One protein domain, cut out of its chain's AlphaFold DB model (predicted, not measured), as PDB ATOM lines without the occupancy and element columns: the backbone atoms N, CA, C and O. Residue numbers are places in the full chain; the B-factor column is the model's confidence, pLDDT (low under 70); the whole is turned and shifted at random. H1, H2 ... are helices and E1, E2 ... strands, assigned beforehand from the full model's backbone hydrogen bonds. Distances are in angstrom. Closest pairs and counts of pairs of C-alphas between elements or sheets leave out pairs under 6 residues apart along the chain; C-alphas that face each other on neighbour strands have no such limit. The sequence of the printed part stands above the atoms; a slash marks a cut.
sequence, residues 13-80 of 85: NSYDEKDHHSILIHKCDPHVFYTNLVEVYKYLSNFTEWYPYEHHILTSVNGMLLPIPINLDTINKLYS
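Overview. This is residues 13 to 80 of the 85 residues of the protein "UDP-galactopyranose mutase-like protein" of Leptospirillum ferrodiazotrophum (UniProt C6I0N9). The model is an open, spread-out chain with three small parts set well away from each other: a short strand hairpin of E1 and E2, a single short helix H1, and a second hairpin of E3 and E4 with helix H2 packed on E4. Two long links, residues 27 to 37 and residues 45 to 56, run between these parts, and there is no common core. The printed part has 68 residues, with the order E1, E2, H1, E3, E4, H2 along the chain; the class is mixed, helices and strands, with 31 residues, under half, in named elements. Each of the two sheets has two antiparallel strands. The whole is extended, with a radius of gyration of the C-alphas of 17.0 A, and its outline is flat, spanning 48 by 36 by 19 A.

Arrangement. Strand E1, residues 16 to 18, and strand E2, residues 24 to 26, form a hairpin with a tight link, antiparallel at 145 degrees between their directions. N 17 and O 25 are within hydrogen-bond range at 2.9 A, as are N 25 and O 17 at 2.9 A. Helix H1, residues 38 to 44, is apart from E1. Strand E3, residues 57 to 61, and strand E4, residues 64 to 68, form a second hairpin with a tight link, antiparallel at 138 degrees. N 59 and O 66 are 2.8 A apart and N 66 and O 59 are 2.9 A apart, both within hydrogen-bond range. The first hairpin is apart from the second. Helix H2, residues 72 to 79, follows E4 after a tight link; their closest C-alphas, those of Leu 66 and Thr 74, are 5.6 A apart. H2 and E3 are apart, but only just, with their closest C-alphas 8.5 A apart. H1 is apart from E4 and from H2. In H1 and H2 every O i to N i+4 pair is within hydrogen-bond range.

Along the chain. E1 begins at C-alpha 16, (18.533, -8.304, -13.367), and is 7.2 A long; E2 is 7.1 A. H1 begins at C-alpha 38, (19.072, 16.144, -14.357), and is 10.0 A long. E3 is 12.9 A and E4 12.4 A. H2 is 10.7 A long and ends at C-alpha 79, (4.811, 6.779, 21.143).

Size, cuts and confidence. The two C-alphas farthest apart, those of Asn 46 and Ser 80, are 48.2 A apart. The links E2 to H1, 11 residues, and H1 to E3, 12 residues, are long. Residues 35 to 40, of which 38 to 40 belong to H1, stand free, and so do residues 42 to 49, of which 42 to 44 belong to H1. The printed part has no cut. Its mean pLDDT is 94.6, and no printed residue is under 70.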
ATOM      1  N   ASN A  13      26.551  -5.433 -10.184       96.44
ATOM      2  CA  ASN A  13      25.559  -5.755  -9.150       96.44
ATOM      3  C   ASN A  13      24.132  -5.335  -9.537       96.44
ATOM      4  O   ASN A  13      23.181  -5.905  -9.026       96.44
ATOM      5  N   SER A  14      23.971  -4.386 -10.460       96.50
ATOM      6  CA  SER A  14      22.651  -3.920 -10.904       96.50
ATOM      7  C   SER A  14      22.036  -4.803 -11.994       96.50
ATOM      8  O   SER A  14      21.035  -4.421 -12.589       96.50
ATOM      9  N   TYR A  15      22.637  -5.963 -12.273       97.31
ATOM     10  CA  TYR A  15      22.094  -6.946 -13.202       97.31
ATOM     11  C   TYR A  15      20.784  -7.549 -12.685       97.31
ATOM     12  O   TYR A  15      20.690  -7.982 -11.529       97.31
ATOM     13  N   ASP A  16      19.797  -7.617 -13.569       96.94
ATOM     14  CA  ASP A  16      18.533  -8.304 -13.367       96.94
ATOM     15  C   ASP A  16      18.337  -9.432 -14.392       96.94
ATOM     16  O   ASP A  16      18.928  -9.462 -15.473       96.94
ATOM     17  N   GLU A  17      17.527 -10.417 -14.018       96.81
ATOM     18  CA  GLU A  17      17.151 -11.525 -14.890       96.81
ATOM     19  C   GLU A  17      15.725 -11.988 -14.595       96.81
ATOM     20  O   GLU A  17      15.148 -11.681 -13.550       96.81
ATOM     21  N   LYS A  18      15.123 -12.715 -15.541       97.31
ATOM     22  CA  LYS A  18      13.838 -13.371 -15.299       97.31
ATOM     23  C   LYS A  18      14.061 -14.660 -14.525       97.31
ATOM     24  O   LYS A  18      14.858 -15.498 -14.944       97.31
ATOM     25  N   ASP A  19      13.318 -14.838 -13.441       94.94
ATOM     26  CA  ASP A  19      13.299 -16.094 -12.704       94.94
ATOM     27  C   ASP A  19      12.514 -17.195 -13.456       94.94
ATOM     28  O   ASP A  19      11.981 -17.002 -14.553       94.94
ATOM     29  N   HIS A  20      12.411 -18.377 -12.847       95.88
ATOM     30  CA  HIS A  20      11.663 -19.521 -13.380       95.88
ATOM     31  C   HIS A  20      10.151 -19.280 -13.554       95.88
ATOM     32  O   HIS A  20       9.502 -20.024 -14.291       95.88
ATOM     33  N   HIS A  21       9.594 -18.237 -12.933       96.81
ATOM     34  CA  HIS A  21       8.211 -17.792 -13.107       96.81
ATOM     35  C   HIS A  21       8.086 -16.604 -14.073       96.81
ATOM     36  O   HIS A  21       7.003 -16.036 -14.211       96.81
ATOM     37  N   SER A  22       9.163 -16.241 -14.780       95.50
ATOM     38  CA  SER A  22       9.233 -15.077 -15.673       95.50
ATOM     39  C   SER A  22       9.074 -13.716 -14.980       95.50
ATOM     40  O   SER A  22       8.765 -12.727 -15.653       95.50
ATOM     41  N   ILE A  23       9.314 -13.643 -13.669       96.38
ATOM     42  CA  ILE A  23       9.333 -12.396 -12.895       96.38
ATOM     43  C   ILE A  23      10.735 -11.792 -12.988       96.38
ATOM     44  O   ILE A  23      11.728 -12.493 -12.815       96.38
ATOM     45  N   LEU A  24      10.819 -10.490 -13.275       95.75
ATOM     46  CA  LEU A  24      12.092  -9.771 -13.313       95.75
ATOM     47  C   LEU A  24      12.607  -9.552 -11.883       95.75
ATOM     48  O   LEU A  24      11.911  -8.942 -11.069       95.75
ATOM     49  N   ILE A  25      13.807 -10.053 -11.586       96.19
ATOM     50  CA  ILE A  25      14.445  -9.962 -10.268       96.19
ATOM     51  C   ILE A  25      15.873  -9.427 -10.383       96.19
ATOM     52  O   ILE A  25      16.591  -9.747 -11.326       96.19
ATOM     53  N   HIS A  26      16.316  -8.654  -9.390       95.88
ATOM     54  CA  HIS A  26      17.723  -8.281  -9.268       95.88
ATOM     55  C   HIS A  26      18.523  -9.451  -8.699       95.88
ATOM     56  O   HIS A  26      18.204  -9.958  -7.620       95.88
ATOM     57  N   LYS A  27      19.585  -9.863  -9.397       92.44
ATOM     58  CA  LYS A  27      20.402 -11.013  -8.980       92.44
ATOM     59  C   LYS A  27      21.237 -10.718  -7.734       92.44
ATOM     60  O   LYS A  27      21.536 -11.621  -6.956       92.44
ATOM     61  N   CYS A  28      21.632  -9.460  -7.551       88.38
ATOM     62  CA  CYS A  28      22.461  -9.016  -6.436       88.38
ATOM     63  C   CYS A  28      21.785  -7.844  -5.723       88.38
ATOM     64  O   CYS A  28      22.096  -6.705  -6.024       88.38
ATOM     65  N   ASP A  29      20.889  -8.127  -4.781       89.44
ATOM     66  CA  ASP A  29      20.148  -7.147  -3.970       89.44
ATOM     67  C   ASP A  29      19.225  -6.175  -4.751       89.44
ATOM     68  O   ASP A  29      19.439  -5.880  -5.931       89.44
ATOM     69  N   PRO A  30      18.156  -5.651  -4.117       94.25
ATOM     70  CA  PRO A  30      17.265  -4.687  -4.758       94.25
ATOM     71  C   PRO A  30      17.990  -3.394  -5.154       94.25
ATOM     72  O   PRO A  30      18.663  -2.776  -4.329       94.25
ATOM     73  N   HIS A  31      17.800  -2.948  -6.397       95.19
ATOM     74  CA  HIS A  31      18.377  -1.708  -6.912       95.19
ATOM     75  C   HIS A  31      17.273  -0.752  -7.362       95.19
ATOM     76  O   HIS A  31      16.598  -0.990  -8.359       95.19
ATOM     77  N   VAL A  32      17.117   0.365  -6.652       95.19
ATOM     78  CA  VAL A  32      16.197   1.445  -7.036       95.19
ATOM     79  C   VAL A  32      17.011   2.624  -7.549       95.19
ATOM     80  O   VAL A  32      17.890   3.130  -6.852       95.19
ATOM     81  N   PHE A  33      16.717   3.074  -8.769       97.06
ATOM     82  CA  PHE A  33      17.355   4.261  -9.322       97.06
ATOM     83  C   PHE A  33      16.740   5.535  -8.735       97.06
ATOM     84  O   PHE A  33      15.530   5.743  -8.797       97.06
ATOM     85  N   TYR A  34      17.592   6.412  -8.209       96.25
ATOM     86  CA  TYR A  34      17.223   7.747  -7.756       96.25
ATOM     87  C   TYR A  34      18.377   8.713  -8.024       96.25
ATOM     88  O   TYR A  34      19.539   8.402  -7.757       96.25
ATOM     89  N   THR A  35      18.065   9.903  -8.535       96.88
ATOM     90  CA  THR A  35      19.034  10.991  -8.669       96.88
ATOM     91  C   THR A  35      18.342  12.347  -8.611       96.88
ATOM     92  O   THR A  35      17.215  12.509  -9.071       96.88
ATOM     93  N   ASN A  36      19.047  13.337  -8.075       96.94
ATOM     94  CA  ASN A  36      18.713  14.757  -8.137       96.94
ATOM     95  C   ASN A  36      19.428  15.485  -9.296       96.94
ATOM     96  O   ASN A  36      19.195  16.674  -9.508       96.94
ATOM     97  N   LEU A  37      20.285  14.787 -10.053       98.19
ATOM     98  CA  LEU A  37      21.043  15.342 -11.173       98.19
ATOM     99  C   LEU A  37      20.316  15.106 -12.499       98.19
ATOM    100  O   LEU A  37      20.204  13.980 -12.993       98.19
ATOM    101  N   VAL A  38      19.850  16.193 -13.111       97.69
ATOM    102  CA  VAL A  38      19.072  16.144 -14.357       97.69
ATOM    103  C   VAL A  38      19.917  15.620 -15.520       97.69
ATOM    104  O   VAL A  38      19.401  14.923 -16.393       97.69
ATOM    105  N   GLU A  39      21.210  15.929 -15.549       98.31
ATOM    106  CA  GLU A  39      22.146  15.454 -16.566       98.31
ATOM    107  C   GLU A  39      22.339  13.934 -16.523       98.31
ATOM    108  O   GLU A  39      22.375  13.306 -17.581       98.31
ATOM    109  N   VAL A  40      22.374  13.330 -15.329       98.06
ATOM    110  CA  VAL A  40      22.481  11.873 -15.162       98.06
ATOM    111  C   VAL A  40      21.202  11.197 -15.641       98.06
ATOM    112  O   VAL A  40      21.272  10.252 -16.428       98.06
ATOM    113  N   TYR A  41      20.041  11.720 -15.233       97.81
ATOM    114  CA  TYR A  41      18.745  11.228 -15.703       97.81
ATOM    115  C   TYR A  41      18.655  11.293 -17.234       97.81
ATOM    116  O   TYR A  41      18.412  10.278 -17.878       97.81
ATOM    117  N   LYS A  42      18.948  12.456 -17.834       98.12
ATOM    118  CA  LYS A  42      18.926  12.645 -19.295       98.12
ATOM    119  C   LYS A  42      19.900  11.729 -20.027       98.12
ATOM    120  O   LYS A  42      19.567  11.240 -21.102       98.12
ATOM    121  N   TYR A  43      21.097  11.522 -19.481       98.50
ATOM    122  CA  TYR A  43      22.078  10.625 -20.077       98.50
ATOM    123  C   TYR A  43      21.550   9.187 -20.125       98.50
ATOM    124  O   TYR A  43      21.553   8.583 -21.197       98.50
ATOM    125  N   LEU A  44      21.046   8.677 -18.998       98.12
ATOM    126  CA  LEU A  44      20.514   7.317 -18.895       98.12
ATOM    127  C   LEU A  44      19.229   7.116 -19.710       98.12
ATOM    128  O   LEU A  44      19.058   6.049 -20.295       98.12
ATOM    129  N   SER A  45      18.393   8.152 -19.861       98.00
ATOM    130  CA  SER A  45      17.210   8.129 -20.739       98.00
ATOM    131  C   SER A  45      17.520   7.837 -22.211       98.00
ATOM    132  O   SER A  45      16.610   7.503 -22.962       98.00
ATOM    133  N   ASN A  46      18.775   7.954 -22.659       98.50
ATOM    134  CA  ASN A  46      19.148   7.549 -24.020       98.50
ATOM    135  C   ASN A  46      19.250   6.023 -24.183       98.50
ATOM    136  O   ASN A  46      19.366   5.543 -25.308       98.50
ATOM    137  N   PHE A  47      19.247   5.266 -23.080       98.12
ATOM    138  CA  PHE A  47      19.476   3.820 -23.063       98.12
ATOM    139  C   PHE A  47      18.306   3.027 -22.467       98.12
ATOM    140  O   PHE A  47      18.300   1.803 -22.574       98.12
ATOM    141  N   THR A  48      17.330   3.693 -21.842       97.12
ATOM    142  CA  THR A  48      16.154   3.055 -21.238       97.12
ATOM    143  C   THR A  48      14.975   4.021 -21.128       97.12
ATOM    144  O   THR A  48      15.156   5.236 -21.068       97.12
ATOM    145  N   GLU A  49      13.768   3.464 -21.045       97.62
ATOM    146  CA  GLU A  49      12.568   4.183 -20.614       97.62
ATOM    147  C   GLU A  49      12.412   4.105 -19.090       97.62
ATOM    148  O   GLU A  49      13.009   3.245 -18.435       97.62
ATOM    149  N   TRP A  50      11.608   5.011 -18.524       96.88
ATOM    150  CA  TRP A  50      11.422   5.137 -17.080       96.88
ATOM    151  C   TRP A  50      10.009   4.773 -16.646       96.88
ATOM    152  O   TRP A  50       9.026   5.274 -17.193       96.88
ATOM    153  N   TYR A  51       9.928   3.968 -15.590       95.75
ATOM    154  CA  TYR A  51       8.709   3.756 -14.823       95.75
ATOM    155  C   TYR A  51       8.762   4.618 -13.550       95.75
ATOM    156  O   TYR A  51       9.673   4.422 -12.741       95.75
ATOM    157  N   PRO A  52       7.834   5.576 -13.352       94.75
ATOM    158  CA  PRO A  52       7.788   6.370 -12.129       94.75
ATOM    159  C   PRO A  52       7.528   5.473 -10.917       94.75
ATOM    160  O   PRO A  52       6.487   4.823 -10.829       94.75
ATOM    161  N   TYR A  53       8.477   5.439  -9.985       95.12
ATOM    162  CA  TYR A  53       8.408   4.615  -8.787       95.12
ATOM    163  C   TYR A  53       8.979   5.363  -7.585       95.12
ATOM    164  O   TYR A  53      10.112   5.843  -7.624       95.12
ATOM    165  N   GLU A  54       8.199   5.422  -6.507       92.75
ATOM    166  CA  GLU A  54       8.630   5.938  -5.212       92.75
ATOM    167  C   GLU A  54       8.809   4.769  -4.244       92.75
ATOM    168  O   GLU A  54       7.884   3.999  -3.971       92.75
ATOM    169  N   HIS A  55      10.036   4.602  -3.755       93.06
ATOM    170  CA  HIS A  55      10.366   3.506  -2.861       93.06
ATOM    171  C   HIS A  55      10.018   3.867  -1.418       93.06
ATOM    172  O   HIS A  55      10.610   4.776  -0.835       93.06
ATOM    173  N   HIS A  56       9.090   3.117  -0.827       92.06
ATOM    174  CA  HIS A  56       8.725   3.245   0.581       92.06
ATOM    175  C   HIS A  56       9.191   2.018   1.355       92.06
ATOM    176  O   HIS A  56       8.892   0.883   0.982       92.06
ATOM    177  N   ILE A  57       9.895   2.257   2.459       93.19
ATOM    178  CA  ILE A  57      10.420   1.202   3.319       93.19
ATOM    179  C   ILE A  57       9.661   1.224   4.643       93.19
ATOM    180  O   ILE A  57       9.425   2.281   5.235       93.19
ATOM    181  N   LEU A  58       9.309   0.033   5.121       94.25
ATOM    182  CA  LEU A  58       8.815  -0.188   6.473       94.25
ATOM    183  C   LEU A  58       9.854  -0.980   7.263       94.25
ATOM    184  O   LEU A  58      10.435  -1.938   6.756       94.25
ATOM    185  N   THR A  59      10.056  -0.596   8.517       94.56
ATOM    186  CA  THR A  59      10.883  -1.318   9.482       94.56
ATOM    187  C   THR A  59      10.012  -1.934  10.572       94.56
ATOM    188  O   THR A  59       8.995  -1.359  10.960       94.56
ATOM    189  N   SER A  60      10.400  -3.112  11.066       95.25
ATOM    190  CA  SER A  60       9.723  -3.784  12.177       95.25
ATOM    191  C   SER A  60      10.407  -3.424  13.493       95.25
ATOM    192  O   SER A  60      11.559  -3.793  13.719       95.25
ATOM    193  N   VAL A  61       9.699  -2.710  14.368       93.38
ATOM    194  CA  VAL A  61      10.183  -2.299  15.693       93.38
ATOM    195  C   VAL A  61       9.121  -2.652  16.724       93.38
ATOM    196  O   VAL A  61       7.983  -2.208  16.616       93.38
ATOM    197  N   ASN A  62       9.475  -3.464  17.724       90.38
ATOM    198  CA  ASN A  62       8.558  -3.911  18.785       90.38
ATOM    199  C   ASN A  62       7.235  -4.511  18.257       90.38
ATOM    200  O   ASN A  62       6.176  -4.317  18.845       90.38
ATOM    201  N   GLY A  63       7.288  -5.228  17.128       92.12
ATOM    202  CA  GLY A  63       6.107  -5.817  16.483       92.12
ATOM    203  C   GLY A  63       5.267  -4.835  15.657       92.12
ATOM    204  O   GLY A  63       4.243  -5.234  15.108       92.12
ATOM    205  N   MET A  64       5.691  -3.577  15.534       90.81
ATOM    206  CA  MET A  64       5.031  -2.556  14.725       90.81
ATOM    207  C   MET A  64       5.791  -2.303  13.426       90.81
ATOM    208  O   MET A  64       7.017  -2.213  13.428       90.81
ATOM    209  N   LEU A  65       5.057  -2.115  12.326       94.69
ATOM    210  CA  LEU A  65       5.617  -1.642  11.062       94.69
ATOM    211  C   LEU A  65       5.604  -0.113  11.027       94.69
ATOM    212  O   LEU A  65       4.543   0.517  11.049       94.69
ATOM    213  N   LEU A  66       6.794   0.474  10.971       93.94
ATOM    214  CA  LEU A  66       7.011   1.914  11.001       93.94
ATOM    215  C   LEU A  66       7.706   2.383   9.719       93.94
ATOM    216  O   LEU A  66       8.579   1.672   9.224       93.94
ATOM    217  N   PRO A  67       7.344   3.554   9.171       94.00
ATOM    218  CA  PRO A  67       8.027   4.087   8.002       94.00
ATOM    219  C   PRO A  67       9.475   4.463   8.330       94.00
ATOM    220  O   PRO A  67       9.794   4.875   9.444       94.00
ATOM    221  N   ILE A  68      10.356   4.308   7.345       91.44
ATOM    222  CA  ILE A  68      11.721   4.833   7.390       91.44
ATOM    223  C   ILE A  68      12.012   5.581   6.075       91.44
ATOM    224  O   ILE A  68      11.584   5.101   5.021       91.44
ATOM    225  N   PRO A  69      12.726   6.728   6.092       91.19
ATOM    226  CA  PRO A  69      13.314   7.443   7.242       91.19
ATOM    227  C   PRO A  69      12.315   7.882   8.321       91.19
ATOM    228  O   PRO A  69      11.133   8.058   8.036       91.19
ATOM    229  N   ILE A  70      12.795   8.041   9.564       92.06
ATOM    230  CA  ILE A  70      11.962   8.470  10.699       92.06
ATOM    231  C   ILE A  70      11.303   9.809  10.357       92.06
ATOM    232  O   ILE A  70      11.984  10.790  10.065       92.06
ATOM    233  N   ASN A  71       9.979   9.838  10.433       90.88
ATOM    234  CA  ASN A  71       9.143  11.010  10.190       90.88
ATOM    235  C   ASN A  71       8.090  11.172  11.308       90.88
ATOM    236  O   ASN A  71       8.067  10.401  12.272       90.88
ATOM    237  N   LEU A  72       7.200  12.161  11.178       90.88
ATOM    238  CA  LEU A  72       6.133  12.423  12.151       90.88
ATOM    239  C   LEU A  72       5.239  11.194  12.389       90.88
ATOM    240  O   LEU A  72       4.937  10.871  13.536       90.88
ATOM    241  N   ASP A  73       4.903  10.448  11.331       89.44
ATOM    242  CA  ASP A  73       4.119   9.210  11.441       89.44
ATOM    243  C   ASP A  73       4.830   8.157  12.286       89.44
ATOM    244  O   ASP A  73       4.193   7.433  13.049       89.44
ATOM    245  N   THR A  74       6.155   8.065  12.158       90.38
ATOM    246  CA  THR A  74       6.976   7.147  12.954       90.38
ATOM    247  C   THR A  74       6.870   7.486  14.436       90.38
ATOM    248  O   THR A  74       6.633   6.597  15.253       90.38
ATOM    249  N   ILE A  75       7.007   8.770  14.780       91.56
ATOM    250  CA  ILE A  75       6.965   9.267  16.161       91.56
ATOM    251  C   ILE A  75       5.565   9.081  16.754       91.56
ATOM    252  O   ILE A  75       5.428   8.513  17.839       91.56
ATOM    253  N   ASN A  76       4.533   9.507  16.023       91.56
ATOM    254  CA  ASN A  76       3.143   9.394  16.454       91.56
ATOM    255  C   ASN A  76       2.748   7.933  16.681       91.56
ATOM    256  O   ASN A  76       2.180   7.613  17.725       91.56
ATOM    257  N   LYS A  77       3.117   7.025  15.767       89.75
ATOM    258  CA  LYS A  77       2.840   5.591  15.925       89.75
ATOM    259  C   LYS A  77       3.608   4.993  17.099       89.75
ATOM    260  O   LYS A  77       2.992   4.359  17.948       89.75
ATOM    261  N   LEU A  78       4.928   5.185  17.161       91.00
ATOM    262  CA  LEU A  78       5.777   4.535  18.165       91.00
ATOM    263  C   LEU A  78       5.423   4.954  19.600       91.00
ATOM    264  O   LEU A  78       5.447   4.116  20.498       91.00
ATOM    265  N   TYR A  79       5.081   6.227  19.811       90.19
ATOM    266  CA  TYR A  79       4.811   6.779  21.143       90.19
ATOM    267  C   TYR A  79       3.326   7.033  21.427       90.19
ATOM    268  O   TYR A  79       2.999   7.556  22.490       90.19
ATOM    269  N   SER A  80       2.422   6.659  20.514       88.06
ATOM    270  CA  SER A  80       0.983   6.953  20.622       88.06
ATOM    271  C   SER A  80       0.699   8.447  20.855       88.06
ATOM    272  O   SER A  80      -0.099   8.822  21.715       88.06
TER     273      SER A  80